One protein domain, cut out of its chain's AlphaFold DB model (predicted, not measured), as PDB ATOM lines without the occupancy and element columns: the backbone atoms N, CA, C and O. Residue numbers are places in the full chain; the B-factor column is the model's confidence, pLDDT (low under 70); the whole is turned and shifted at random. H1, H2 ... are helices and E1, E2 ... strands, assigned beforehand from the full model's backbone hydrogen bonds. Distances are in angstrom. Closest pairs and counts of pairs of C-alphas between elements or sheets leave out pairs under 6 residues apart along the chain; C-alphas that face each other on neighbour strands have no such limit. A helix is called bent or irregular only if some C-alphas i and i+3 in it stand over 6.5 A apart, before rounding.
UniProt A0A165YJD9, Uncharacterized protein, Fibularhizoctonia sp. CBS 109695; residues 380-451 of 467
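Overview. This is residues 380 to 451 of the 467 residues of an uncharacterized protein of Fibularhizoctonia sp. CBS 109695 (UniProt A0A165YJD9). One helix, H1, and the unnamed loops packed beside it make a body, and from one end of that body a two-stranded hairpin, E2 and E3, runs away with its tip, residues 440 to 445, sticking out. In the body, the opening residues fold back as a small loop before the helix, residues 380 to 381 pairing with 388 to 389 of E1, and the long stretch 407 to 434 returns past the helix, with residues 426 to 428 packed on it, before reaching the hairpin. The printed part has 72 residues, with one named helix and three named strands in the order E1, H1, E2, E3; the only sheet is E2 - E3, antiparallel. The class is mixed, helices and strands, with 29 residues, under half, in named elements. The whole is loose and elongated, with a radius of gyration of the C-alphas of 14.1 A and spans of 47 by 24 by 18 A.

Arrangement. E1, residues 388 to 390, pairs with no named strand, but its residues 388 to 389 pair antiparallel with residues 380 to 381. A tight link with no residue between leads into H1, residues 391 to 406, and the two meet only through their link. In H1, 10 of 12 O i to N i+4 pairs are within hydrogen-bond range. A long link of 28 residues joins H1 to E2, residues 435 to 439. E2 and its antiparallel neighbour E3, residues 446 to 450, form a hairpin over a short link of 6 residues, with 156 degrees between their directions. The C-alphas of Thr 435 and Ser 450 face each other at 4.3 A, and those of Ile 439 and Val 446 at 4.6 A. N 436 and O 449 are within hydrogen-bond range at 2.8 A, as are N 447 and O 438 at 2.8 A. E1 is apart from both E2 and E3, and H1 is apart from E3.

Along the chain. E1 begins with C-alpha 388 at (30.294, -28.208, 61.215) and is 7.2 A long. H1 is 22.9 A from its first to its last C-alpha, the latter, of Met 406, at (39.295, -45.894, 49.352). It is irregular, but only just: C-alphas 392 and 395 are 6.8 A apart. E2 is 13.2 A long and E3 12.9 A, ending with C-alpha 450 at (29.918, -27.966, 39.572).

Size, cuts and confidence. The two C-alphas farthest apart, those of Glu 414 and Arg 442, are 46.8 A apart. The C-alphas of Ile 380 and Ser 451, first and last printed, are 17.0 A apart. The printed part has no cut, and its long link is H1 to E2. The mean pLDDT of the printed part is 90.9, with one residue, 414, under 70.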
ATOM      1  N   ILE A 380      29.029 -24.828  57.632       96.19
ATOM      2  CA  ILE A 380      28.073 -25.837  57.177       96.19
ATOM      3  C   ILE A 380      28.442 -27.224  57.721       96.19
ATOM      4  O   ILE A 380      29.629 -27.502  57.916       96.19
ATOM      5  N   PRO A 381      27.454 -28.086  58.019       97.00
ATOM      6  CA  PRO A 381      27.705 -29.453  58.472       97.00
ATOM      7  C   PRO A 381      28.150 -30.327  57.302       97.00
ATOM      8  O   PRO A 381      27.558 -30.230  56.241       97.00
ATOM      9  N   CYS A 382      29.142 -31.197  57.490       96.50
ATOM     10  CA  CYS A 382      29.520 -32.219  56.511       96.50
ATOM     11  C   CYS A 382      28.378 -33.228  56.304       96.50
ATOM     12  O   CYS A 382      27.842 -33.742  57.284       96.50
ATOM     13  N   PHE A 383      28.039 -33.578  55.059       95.56
ATOM     14  CA  PHE A 383      27.004 -34.590  54.794       95.56
ATOM     15  C   PHE A 383      27.373 -35.996  55.288       95.56
ATOM     16  O   PHE A 383      26.484 -36.764  55.638       95.56
ATOM     17  N   LEU A 384      28.667 -36.325  55.340       96.31
ATOM     18  CA  LEU A 384      29.128 -37.664  55.705       96.31
ATOM     19  C   LEU A 384      29.188 -37.883  57.219       96.31
ATOM     20  O   LEU A 384      28.878 -38.976  57.675       96.31
ATOM     21  N   CYS A 385      29.552 -36.865  58.010       96.12
ATOM     22  CA  CYS A 385      29.740 -37.021  59.462       96.12
ATOM     23  C   CYS A 385      29.093 -35.942  60.345       96.12
ATOM     24  O   CYS A 385      29.220 -35.968  61.566       96.12
ATOM     25  N   GLY A 386      28.435 -34.944  59.754       95.75
ATOM     26  CA  GLY A 386      27.735 -33.879  60.479       95.75
ATOM     27  C   GLY A 386      28.627 -32.800  61.101       95.75
ATOM     28  O   GLY A 386      28.104 -31.791  61.580       95.75
ATOM     29  N   VAL A 387      29.956 -32.956  61.079       96.06
ATOM     30  CA  VAL A 387      30.894 -31.970  61.641       96.06
ATOM     31  C   VAL A 387      30.725 -30.627  60.932       96.06
ATOM     32  O   VAL A 387      30.825 -30.533  59.708       96.06
ATOM     33  N   LYS A 388      30.466 -29.575  61.714       97.00
ATOM     34  CA  LYS A 388      30.294 -28.208  61.215       97.00
ATOM     35  C   LYS A 388      31.649 -27.539  61.027       97.00
ATOM     36  O   LYS A 388      32.446 -27.477  61.959       97.00
ATOM     37  N   MET A 389      31.895 -26.998  59.840       96.50
ATOM     38  CA  MET A 389      33.103 -26.225  59.560       96.50
ATOM     39  C   MET A 389      32.895 -25.224  58.430       96.50
ATOM     40  O   MET A 389      31.908 -25.277  57.701       96.50
ATOM     41  N   GLU A 390      33.840 -24.300  58.283       96.62
ATOM     42  CA  GLU A 390      33.845 -23.353  57.171       96.62
ATOM     43  C   GLU A 390      33.925 -24.083  55.822       96.62
ATOM     44  O   GLU A 390      34.752 -24.984  55.644       96.62
ATOM     45  N   LEU A 391      33.144 -23.631  54.837       95.38
ATOM     46  CA  LEU A 391      33.086 -24.239  53.506       95.38
ATOM     47  C   LEU A 391      34.469 -24.375  52.837       95.38
ATOM     48  O   LEU A 391      34.774 -25.405  52.236       95.38
ATOM     49  N   ARG A 392      35.362 -23.389  53.009       94.25
ATOM     50  CA  ARG A 392      36.747 -23.454  52.496       94.25
ATOM     51  C   ARG A 392      37.578 -24.626  53.050       94.25
ATOM     52  O   ARG A 392      38.523 -25.057  52.396       94.25
ATOM     53  N   LYS A 393      37.251 -25.133  54.246       95.19
ATOM     54  CA  LYS A 393      37.918 -26.283  54.889       95.19
ATOM     55  C   LYS A 393      37.245 -27.613  54.538       95.19
ATOM     56  O   LYS A 393      37.886 -28.660  54.625       95.19
ATOM     57  N   MET A 394      35.993 -27.564  54.081       95.62
ATOM     58  CA  MET A 394      35.150 -28.732  53.831       95.62
ATOM     59  C   MET A 394      35.745 -29.690  52.792       95.62
ATOM     60  O   MET A 394      35.732 -30.899  52.995       95.62
ATOM     61  N   ARG A 395      36.373 -29.174  51.726       93.94
ATOM     62  CA  ARG A 395      37.049 -30.018  50.722       93.94
ATOM     63  C   ARG A 395      38.167 -30.870  51.328       93.94
ATOM     64  O   ARG A 395      38.259 -32.059  51.037       93.94
ATOM     65  N   ASN A 396      39.017 -30.275  52.168       94.56
ATOM     66  CA  ASN A 396      40.094 -31.017  52.827       94.56
ATOM     67  C   ASN A 396      39.526 -32.040  53.807       94.56
ATOM     68  O   ASN A 396      40.037 -33.149  53.882       94.56
ATOM     69  N   HIS A 397      38.456 -31.698  54.520       95.62
ATOM     70  CA  HIS A 397      37.772 -32.631  55.407       95.62
ATOM     71  C   HIS A 397      37.184 -33.830  54.648       95.62
ATOM     72  O   HIS A 397      37.465 -34.970  54.994       95.62
ATOM     73  N   ILE A 398      36.470 -33.596  53.548       96.00
ATOM     74  CA  ILE A 398      35.886 -34.658  52.715       96.00
ATOM     75  C   ILE A 398      36.952 -35.512  52.041       96.00
ATOM     76  O   ILE A 398      36.775 -36.719  51.914       96.00
ATOM     77  N   LYS A 399      38.094 -34.922  51.673       95.69
ATOM     78  CA  LYS A 399      39.244 -35.684  51.185       95.69
ATOM     79  C   LYS A 399      39.681 -36.761  52.187       95.69
ATOM     80  O   LYS A 399      40.077 -37.830  51.741       95.69
ATOM     81  N   HIS A 400      39.608 -36.507  53.498       95.81
ATOM     82  CA  HIS A 400      39.933 -37.528  54.501       95.81
ATOM     83  C   HIS A 400      38.931 -38.686  54.446       95.81
ATOM     84  O   HIS A 400      39.368 -39.820  54.288       95.81
ATOM     85  N   HIS A 401      37.623 -38.396  54.437       96.62
ATOM     86  CA  HIS A 401      36.574 -39.419  54.294       96.62
ATOM     87  C   HIS A 401      36.774 -40.286  53.050       96.62
ATOM     88  O   HIS A 401      36.777 -41.513  53.135       96.62
ATOM     89  N   ILE A 402      36.993 -39.648  51.893       96.38
ATOM     90  CA  ILE A 402      37.213 -40.352  50.623       96.38
ATOM     91  C   ILE A 402      38.474 -41.222  50.705       96.38
ATOM     92  O   ILE A 402      38.423 -42.394  50.346       96.38
ATOM     93  N   LEU A 403      39.594 -40.692  51.210       96.38
ATOM     94  CA  LEU A 403      40.845 -41.451  51.326       96.38
ATOM     95  C   LEU A 403      40.734 -42.637  52.286       96.38
ATOM     96  O   LEU A 403      41.263 -43.701  51.973       96.38
ATOM     97  N   HIS A 404      40.068 -42.472  53.430       95.56
ATOM     98  CA  HIS A 404      39.846 -43.564  54.377       95.56
ATOM     99  C   HIS A 404      38.970 -44.656  53.767       95.56
ATOM    100  O   HIS A 404      39.329 -45.830  53.851       95.56
ATOM    101  N   SER A 405      37.890 -44.262  53.083       95.19
ATOM    102  CA  SER A 405      36.998 -45.181  52.374       95.19
ATOM    103  C   SER A 405      37.720 -45.944  51.262       95.19
ATOM    104  O   SER A 405      37.594 -47.159  51.187       95.19
ATOM    105  N   MET A 406      38.519 -45.263  50.431       95.25
ATOM    106  CA  MET A 406      39.295 -45.894  49.352       95.25
ATOM    107  C   MET A 406      40.376 -46.856  49.859       95.25
ATOM    108  O   MET A 406      40.818 -47.724  49.114       95.25
ATOM    109  N   ARG A 407      40.852 -46.667  51.093       96.19
ATOM    110  CA  ARG A 407      41.862 -47.523  51.730       96.19
ATOM    111  C   ARG A 407      41.258 -48.601  52.624       96.19
ATOM    112  O   ARG A 407      42.022 -49.300  53.277       96.19
ATOM    113  N   GLU A 408      39.930 -48.681  52.702       94.31
ATOM    114  CA  GLU A 408      39.215 -49.606  53.590       94.31
ATOM    115  C   GLU A 408      39.657 -49.471  55.060       94.31
ATOM    116  O   GLU A 408      39.691 -50.428  55.827       94.31
ATOM    117  N   THR A 409      40.012 -48.247  55.460       95.00
ATOM    118  CA  THR A 409      40.407 -47.930  56.838       95.00
ATOM    119  C   THR A 409      39.272 -47.236  57.572       95.00
ATOM    120  O   THR A 409      38.486 -46.491  56.978       95.00
ATOM    121  N   GLU A 410      39.193 -47.461  58.881       88.69
ATOM    122  CA  GLU A 410      38.216 -46.782  59.720       88.69
ATOM    123  C   GLU A 410      38.515 -45.277  59.758       88.69
ATOM    124  O   GLU A 410      39.655 -44.849  59.954       88.69
ATOM    125  N   ASP A 411      37.480 -44.474  59.514       86.38
ATOM    126  CA  ASP A 411      37.587 -43.026  59.646       86.38
ATOM    127  C   ASP A 411      37.364 -42.690  61.117       86.38
ATOM    128  O   ASP A 411      36.336 -43.067  61.680       86.38
ATOM    129  N   GLN A 412      38.308 -41.982  61.732       82.00
ATOM    130  CA  GLN A 412      38.232 -41.596  63.142       82.00
ATOM    131  C   GLN A 412      37.112 -40.586  63.437       82.00
ATOM    132  O   GLN A 412      36.888 -40.237  64.595       82.00
ATOM    133  N   ALA A 413      36.395 -40.095  62.423       78.69
ATOM    134  CA  ALA A 413      35.160 -39.358  62.634       78.69
ATOM    135  C   ALA A 413      34.113 -40.259  63.319       78.69
ATOM    136  O   ALA A 413      33.405 -41.018  62.662       78.69
ATOM    137  N   GLU A 414      33.978 -40.107  64.641       66.06
ATOM    138  CA  GLU A 414      33.169 -40.932  65.561       66.06
ATOM    139  C   GLU A 414      31.679 -41.099  65.185       66.06
ATOM    140  O   GLU A 414      30.964 -41.886  65.803       66.06
ATOM    141  N   LYS A 415      31.176 -40.374  64.177       80.94
ATOM    142  CA  LYS A 415      29.807 -40.501  63.660       80.94
ATOM    143  C   LYS A 415      29.780 -40.381  62.140       80.94
ATOM    144  O   LYS A 415      29.656 -39.278  61.616       80.94
ATOM    145  N   LYS A 416      29.828 -41.506  61.422       82.44
ATOM    146  CA  LYS A 416      29.430 -41.552  60.004       82.44
ATOM    147  C   LYS A 416      27.904 -41.528  59.918       82.44
ATOM    148  O   LYS A 416      27.241 -42.478  60.317       82.44
ATOM    149  N   LEU A 417      27.355 -40.425  59.422       89.94
ATOM    150  CA  LEU A 417      25.936 -40.286  59.095       89.94
ATOM    151  C   LEU A 417      25.608 -40.966  57.764       89.94
ATOM    152  O   LEU A 417      24.534 -41.544  57.623       89.94
ATOM    153  N   GLN A 418      26.515 -40.872  56.787       92.69
ATOM    154  CA  GLN A 418      26.344 -41.437  55.449       92.69
ATOM    155  C   GLN A 418      27.664 -42.034  54.938       92.69
ATOM    156  O   GLN A 418      28.733 -41.502  55.257       92.69
ATOM    157  N   PRO A 419      27.616 -43.125  54.151       93.62
ATOM    158  CA  PRO A 419      28.797 -43.655  53.481       93.62
ATOM    159  C   PRO A 419      29.280 -42.705  52.374       93.62
ATOM    160  O   PRO A 419      28.511 -41.907  51.833       93.62
ATOM    161  N   VAL A 420      30.567 -42.802  52.034       95.69
ATOM    162  CA  VAL A 420      31.131 -42.153  50.843       95.69
ATOM    163  C   VAL A 420      30.498 -42.786  49.602       95.69
ATOM    164  O   VAL A 420      30.302 -44.000  49.568       95.69
ATOM    165  N   GLY A 421      30.161 -41.963  48.610       94.75
ATOM    166  CA  GLY A 421      29.600 -42.435  47.345       94.75
ATOM    167  C   GLY A 421      30.552 -43.343  46.554       94.75
ATOM    168  O   GLY A 421      31.761 -43.335  46.790       94.75
ATOM    169  N   LEU A 422      30.013 -44.110  45.604       94.56
ATOM    170  CA  LEU A 422      30.792 -44.967  44.699       94.56
ATOM    171  C   LEU A 422      31.683 -44.148  43.754       94.56
ATOM    172  O   LEU A 422      32.822 -44.525  43.493       94.56
ATOM    173  N   ASN A 423      31.179 -43.008  43.282       93.00
ATOM    174  CA  ASN A 423      31.886 -42.021  42.471       93.00
ATOM    175  C   ASN A 423      31.863 -40.678  43.217       93.00
ATOM    176  O   ASN A 423      31.163 -39.736  42.822       93.00
ATOM    177  N   PRO A 424      32.594 -40.582  44.341       95.31
ATOM    178  CA  PRO A 424      32.349 -39.541  45.314       95.31
ATOM    179  C   PRO A 424      32.758 -38.173  44.782       95.31
ATOM    180  O   PRO A 424      33.886 -37.936  44.341       95.31
ATOM    181  N   CYS A 425      31.851 -37.215  44.921       94.31
ATOM    182  CA  CYS A 425      32.125 -35.823  44.631       94.31
ATOM    183  C   CYS A 425      33.255 -35.294  45.518       94.31
ATOM    184  O   CYS A 425      33.120 -35.234  46.741       94.31
ATOM    185  N   GLY A 426      34.324 -34.769  44.917       93.38
ATOM    186  CA  GLY A 426      35.441 -34.175  45.664       93.38
ATOM    187  C   GLY A 426      35.075 -32.959  46.535       93.38
ATOM    188  O   GLY A 426      35.923 -32.477  47.285       93.38
ATOM    189  N   PHE A 427      33.842 -32.445  46.438       94.56
ATOM    190  CA  PHE A 427      33.343 -31.333  47.247       94.56
ATOM    191  C   PHE A 427      32.418 -31.740  48.383       94.56
ATOM    192  O   PHE A 427      32.436 -31.037  49.379       94.56
ATOM    193  N   CYS A 428      31.587 -32.776  48.229       95.31
ATOM    194  CA  CYS A 428      30.577 -33.170  49.225       95.31
ATOM    195  C   CYS A 428      30.674 -34.644  49.662       95.31
ATOM    196  O   CYS A 428      30.027 -35.025  50.631       95.31
ATOM    197  N   GLY A 429      31.471 -35.462  48.965       95.31
ATOM    198  CA  GLY A 429      31.700 -36.882  49.246       95.31
ATOM    199  C   GLY A 429      30.572 -37.827  48.824       95.31
ATOM    200  O   GLY A 429      30.738 -39.038  48.926       95.31
ATOM    201  N   ARG A 430      29.444 -37.288  48.344       94.94
ATOM    202  CA  ARG A 430      28.279 -38.042  47.854       94.94
ATOM    203  C   ARG A 430      28.345 -38.260  46.341       94.94
ATOM    204  O   ARG A 430      29.071 -37.541  45.652       94.94
ATOM    205  N   ASP A 431      27.534 -39.187  45.849       91.94
ATOM    206  CA  ASP A 431      27.306 -39.403  44.417       91.94
ATOM    207  C   ASP A 431      26.353 -38.355  43.812       91.94
ATOM    208  O   ASP A 431      25.765 -37.534  44.521       91.94
ATOM    209  N   GLY A 432      26.233 -38.354  42.481       88.69
ATOM    210  CA  GLY A 432      25.256 -37.547  41.734       88.69
ATOM    211  C   GLY A 432      25.647 -36.083  41.500       88.69
ATOM    212  O   GLY A 432      24.988 -35.373  40.741       88.69
ATOM    213  N   CYS A 433      26.742 -35.604  42.094       90.69
ATOM    214  CA  CYS A 433      27.270 -34.287  41.744       90.69
ATOM    215  C   CYS A 433      28.057 -34.365  40.439       90.69
ATOM    216  O   CYS A 433      28.975 -35.167  40.308       90.69
ATOM    217  N   ILE A 434      27.778 -33.441  39.529       88.69
ATOM    218  CA  ILE A 434      28.484 -33.341  38.257       88.69
ATOM    219  C   ILE A 434      29.465 -32.172  38.357       88.69
ATOM    220  O   ILE A 434      29.159 -31.091  38.883       88.69
ATOM    221  N   THR A 435      30.683 -32.395  37.878       87.56
ATOM    222  CA  THR A 435      31.759 -31.402  37.829       87.56
ATOM    223  C   THR A 435      32.332 -31.365  36.427       87.56
ATOM    224  O   THR A 435      32.699 -32.401  35.891       87.56
ATOM    225  N   GLN A 436      32.465 -30.176  35.854       85.94
ATOM    226  CA  GLN A 436      33.036 -29.986  34.530       85.94
ATOM    227  C   GLN A 436      34.190 -28.988  34.597       85.94
ATOM    228  O   GLN A 436      34.062 -27.902  35.173       85.94
ATOM    229  N   LEU A 437      35.314 -29.360  33.985       85.38
ATOM    230  CA  LEU A 437      36.437 -28.467  33.735       85.38
ATOM    231  C   LEU A 437      36.166 -27.678  32.456       85.38
ATOM    232  O   LEU A 437      35.913 -28.254  31.401       85.38
ATOM    233  N   LYS A 438      36.242 -26.354  32.539       83.88
ATOM    234  CA  LYS A 438      36.181 -25.454  31.390       83.88
ATOM    235  C   LYS A 438      37.530 -24.786  31.215       83.88
ATOM    236  O   LYS A 438      38.003 -24.056  32.087       83.88
ATOM    237  N   ILE A 439      38.152 -25.028  30.071       83.19
ATOM    238  CA  ILE A 439      39.356 -24.307  29.668       83.19
ATOM    239  C   ILE A 439      38.910 -22.915  29.220       83.19
ATOM    240  O   ILE A 439      37.991 -22.779  28.411       83.19
ATOM    241  N   LYS A 440      39.517 -21.865  29.779       82.56
ATOM    242  CA  LYS A 440      39.224 -20.497  29.351       82.56
ATOM    243  C   LYS A 440      39.641 -20.336  27.891       82.56
ATOM    244  O   LYS A 440      40.777 -20.620  27.533       82.56
ATOM    245  N   THR A 441      38.735 -19.827  27.061       80.00
ATOM    246  CA  THR A 441      39.015 -19.540  25.644       80.00
ATOM    247  C   THR A 441      40.038 -18.420  25.464       80.00
ATOM    248  O   THR A 441      40.727 -18.376  24.451       80.00
ATOM    249  N   ARG A 442      40.161 -17.514  26.444       81.94
ATOM    250  CA  ARG A 442      41.161 -16.442  26.462       81.94
ATOM    251  C   ARG A 442      42.018 -16.539  27.722       81.94
ATOM    252  O   ARG A 442      41.547 -16.264  28.826       81.94
ATOM    253  N   GLY A 443      43.285 -16.893  27.525       80.25
ATOM    254  CA  GLY A 443      44.324 -16.925  28.554       80.25
ATOM    255  C   GLY A 443      44.479 -18.272  29.278       80.25
ATOM    256  O   GLY A 443      43.584 -19.115  29.245       80.25
ATOM    257  N   PRO A 444      45.619 -18.480  29.961       78.19
ATOM    258  CA  PRO A 444      45.883 -19.703  30.704       78.19
ATOM    259  C   PRO A 444      44.986 -19.763  31.944       78.19
ATOM    260  O   PRO A 444      45.111 -18.972  32.883       78.19
ATOM    261  N   GLY A 445      44.057 -20.710  31.964       80.25
ATOM    262  CA  GLY A 445      43.245 -20.960  33.142       80.25
ATOM    263  C   GLY A 445      42.166 -21.998  32.907       80.25
ATOM    264  O   GLY A 445      41.546 -22.046  31.850       80.25
ATOM    265  N   VAL A 446      41.919 -22.791  33.941       84.31
ATOM    266  CA  VAL A 446      40.802 -23.730  34.001       84.31
ATOM    267  C   VAL A 446      39.828 -23.214  35.051       84.31
ATOM    268  O   VAL A 446      40.230 -22.866  36.165       84.31
ATOM    269  N   THR A 447      38.556 -23.110  34.687       86.25
ATOM    270  CA  THR A 447      37.456 -22.880  35.623       86.25
ATOM    271  C   THR A 447      36.719 -24.190  35.841       86.25
ATOM    272  O   THR A 447      36.591 -24.998  34.929       86.25
ATOM    273  N   ILE A 448      36.245 -24.423  37.063       87.00
ATOM    274  CA  ILE A 448      35.396 -25.578  37.358       87.00
ATOM    275  C   ILE A 448      33.973 -25.082  37.521       87.00
ATOM    276  O   ILE A 448      33.713 -24.130  38.259       87.00
ATOM    277  N   THR A 449      33.051 -25.736  36.832       86.62
ATOM    278  CA  THR A 449      31.622 -25.618  37.094       86.62
ATOM    279  C   THR A 449      31.159 -26.903  37.753       86.62
ATOM    280  O   THR A 449      31.446 -27.986  37.257       86.62
ATOM    281  N   SER A 450      30.459 -26.802  38.877       88.56
ATOM    282  CA  SER A 450      29.918 -27.966  39.572       88.56
ATOM    283  C   SER A 450      28.498 -27.699  40.027       88.56
ATOM    284  O   SER A 450      28.207 -26.592  40.498       88.56
ATOM    285  N   SER A 451      27.648 -28.719  39.947       90.38
ATOM    286  CA  SER A 451      26.317 -28.697  40.549       90.38
ATOM    287  C   SER A 451      26.352 -28.785  42.073       90.38
ATOM    288  O   SER A 451      25.429 -28.331  42.737       90.38
TER     289      SER A 451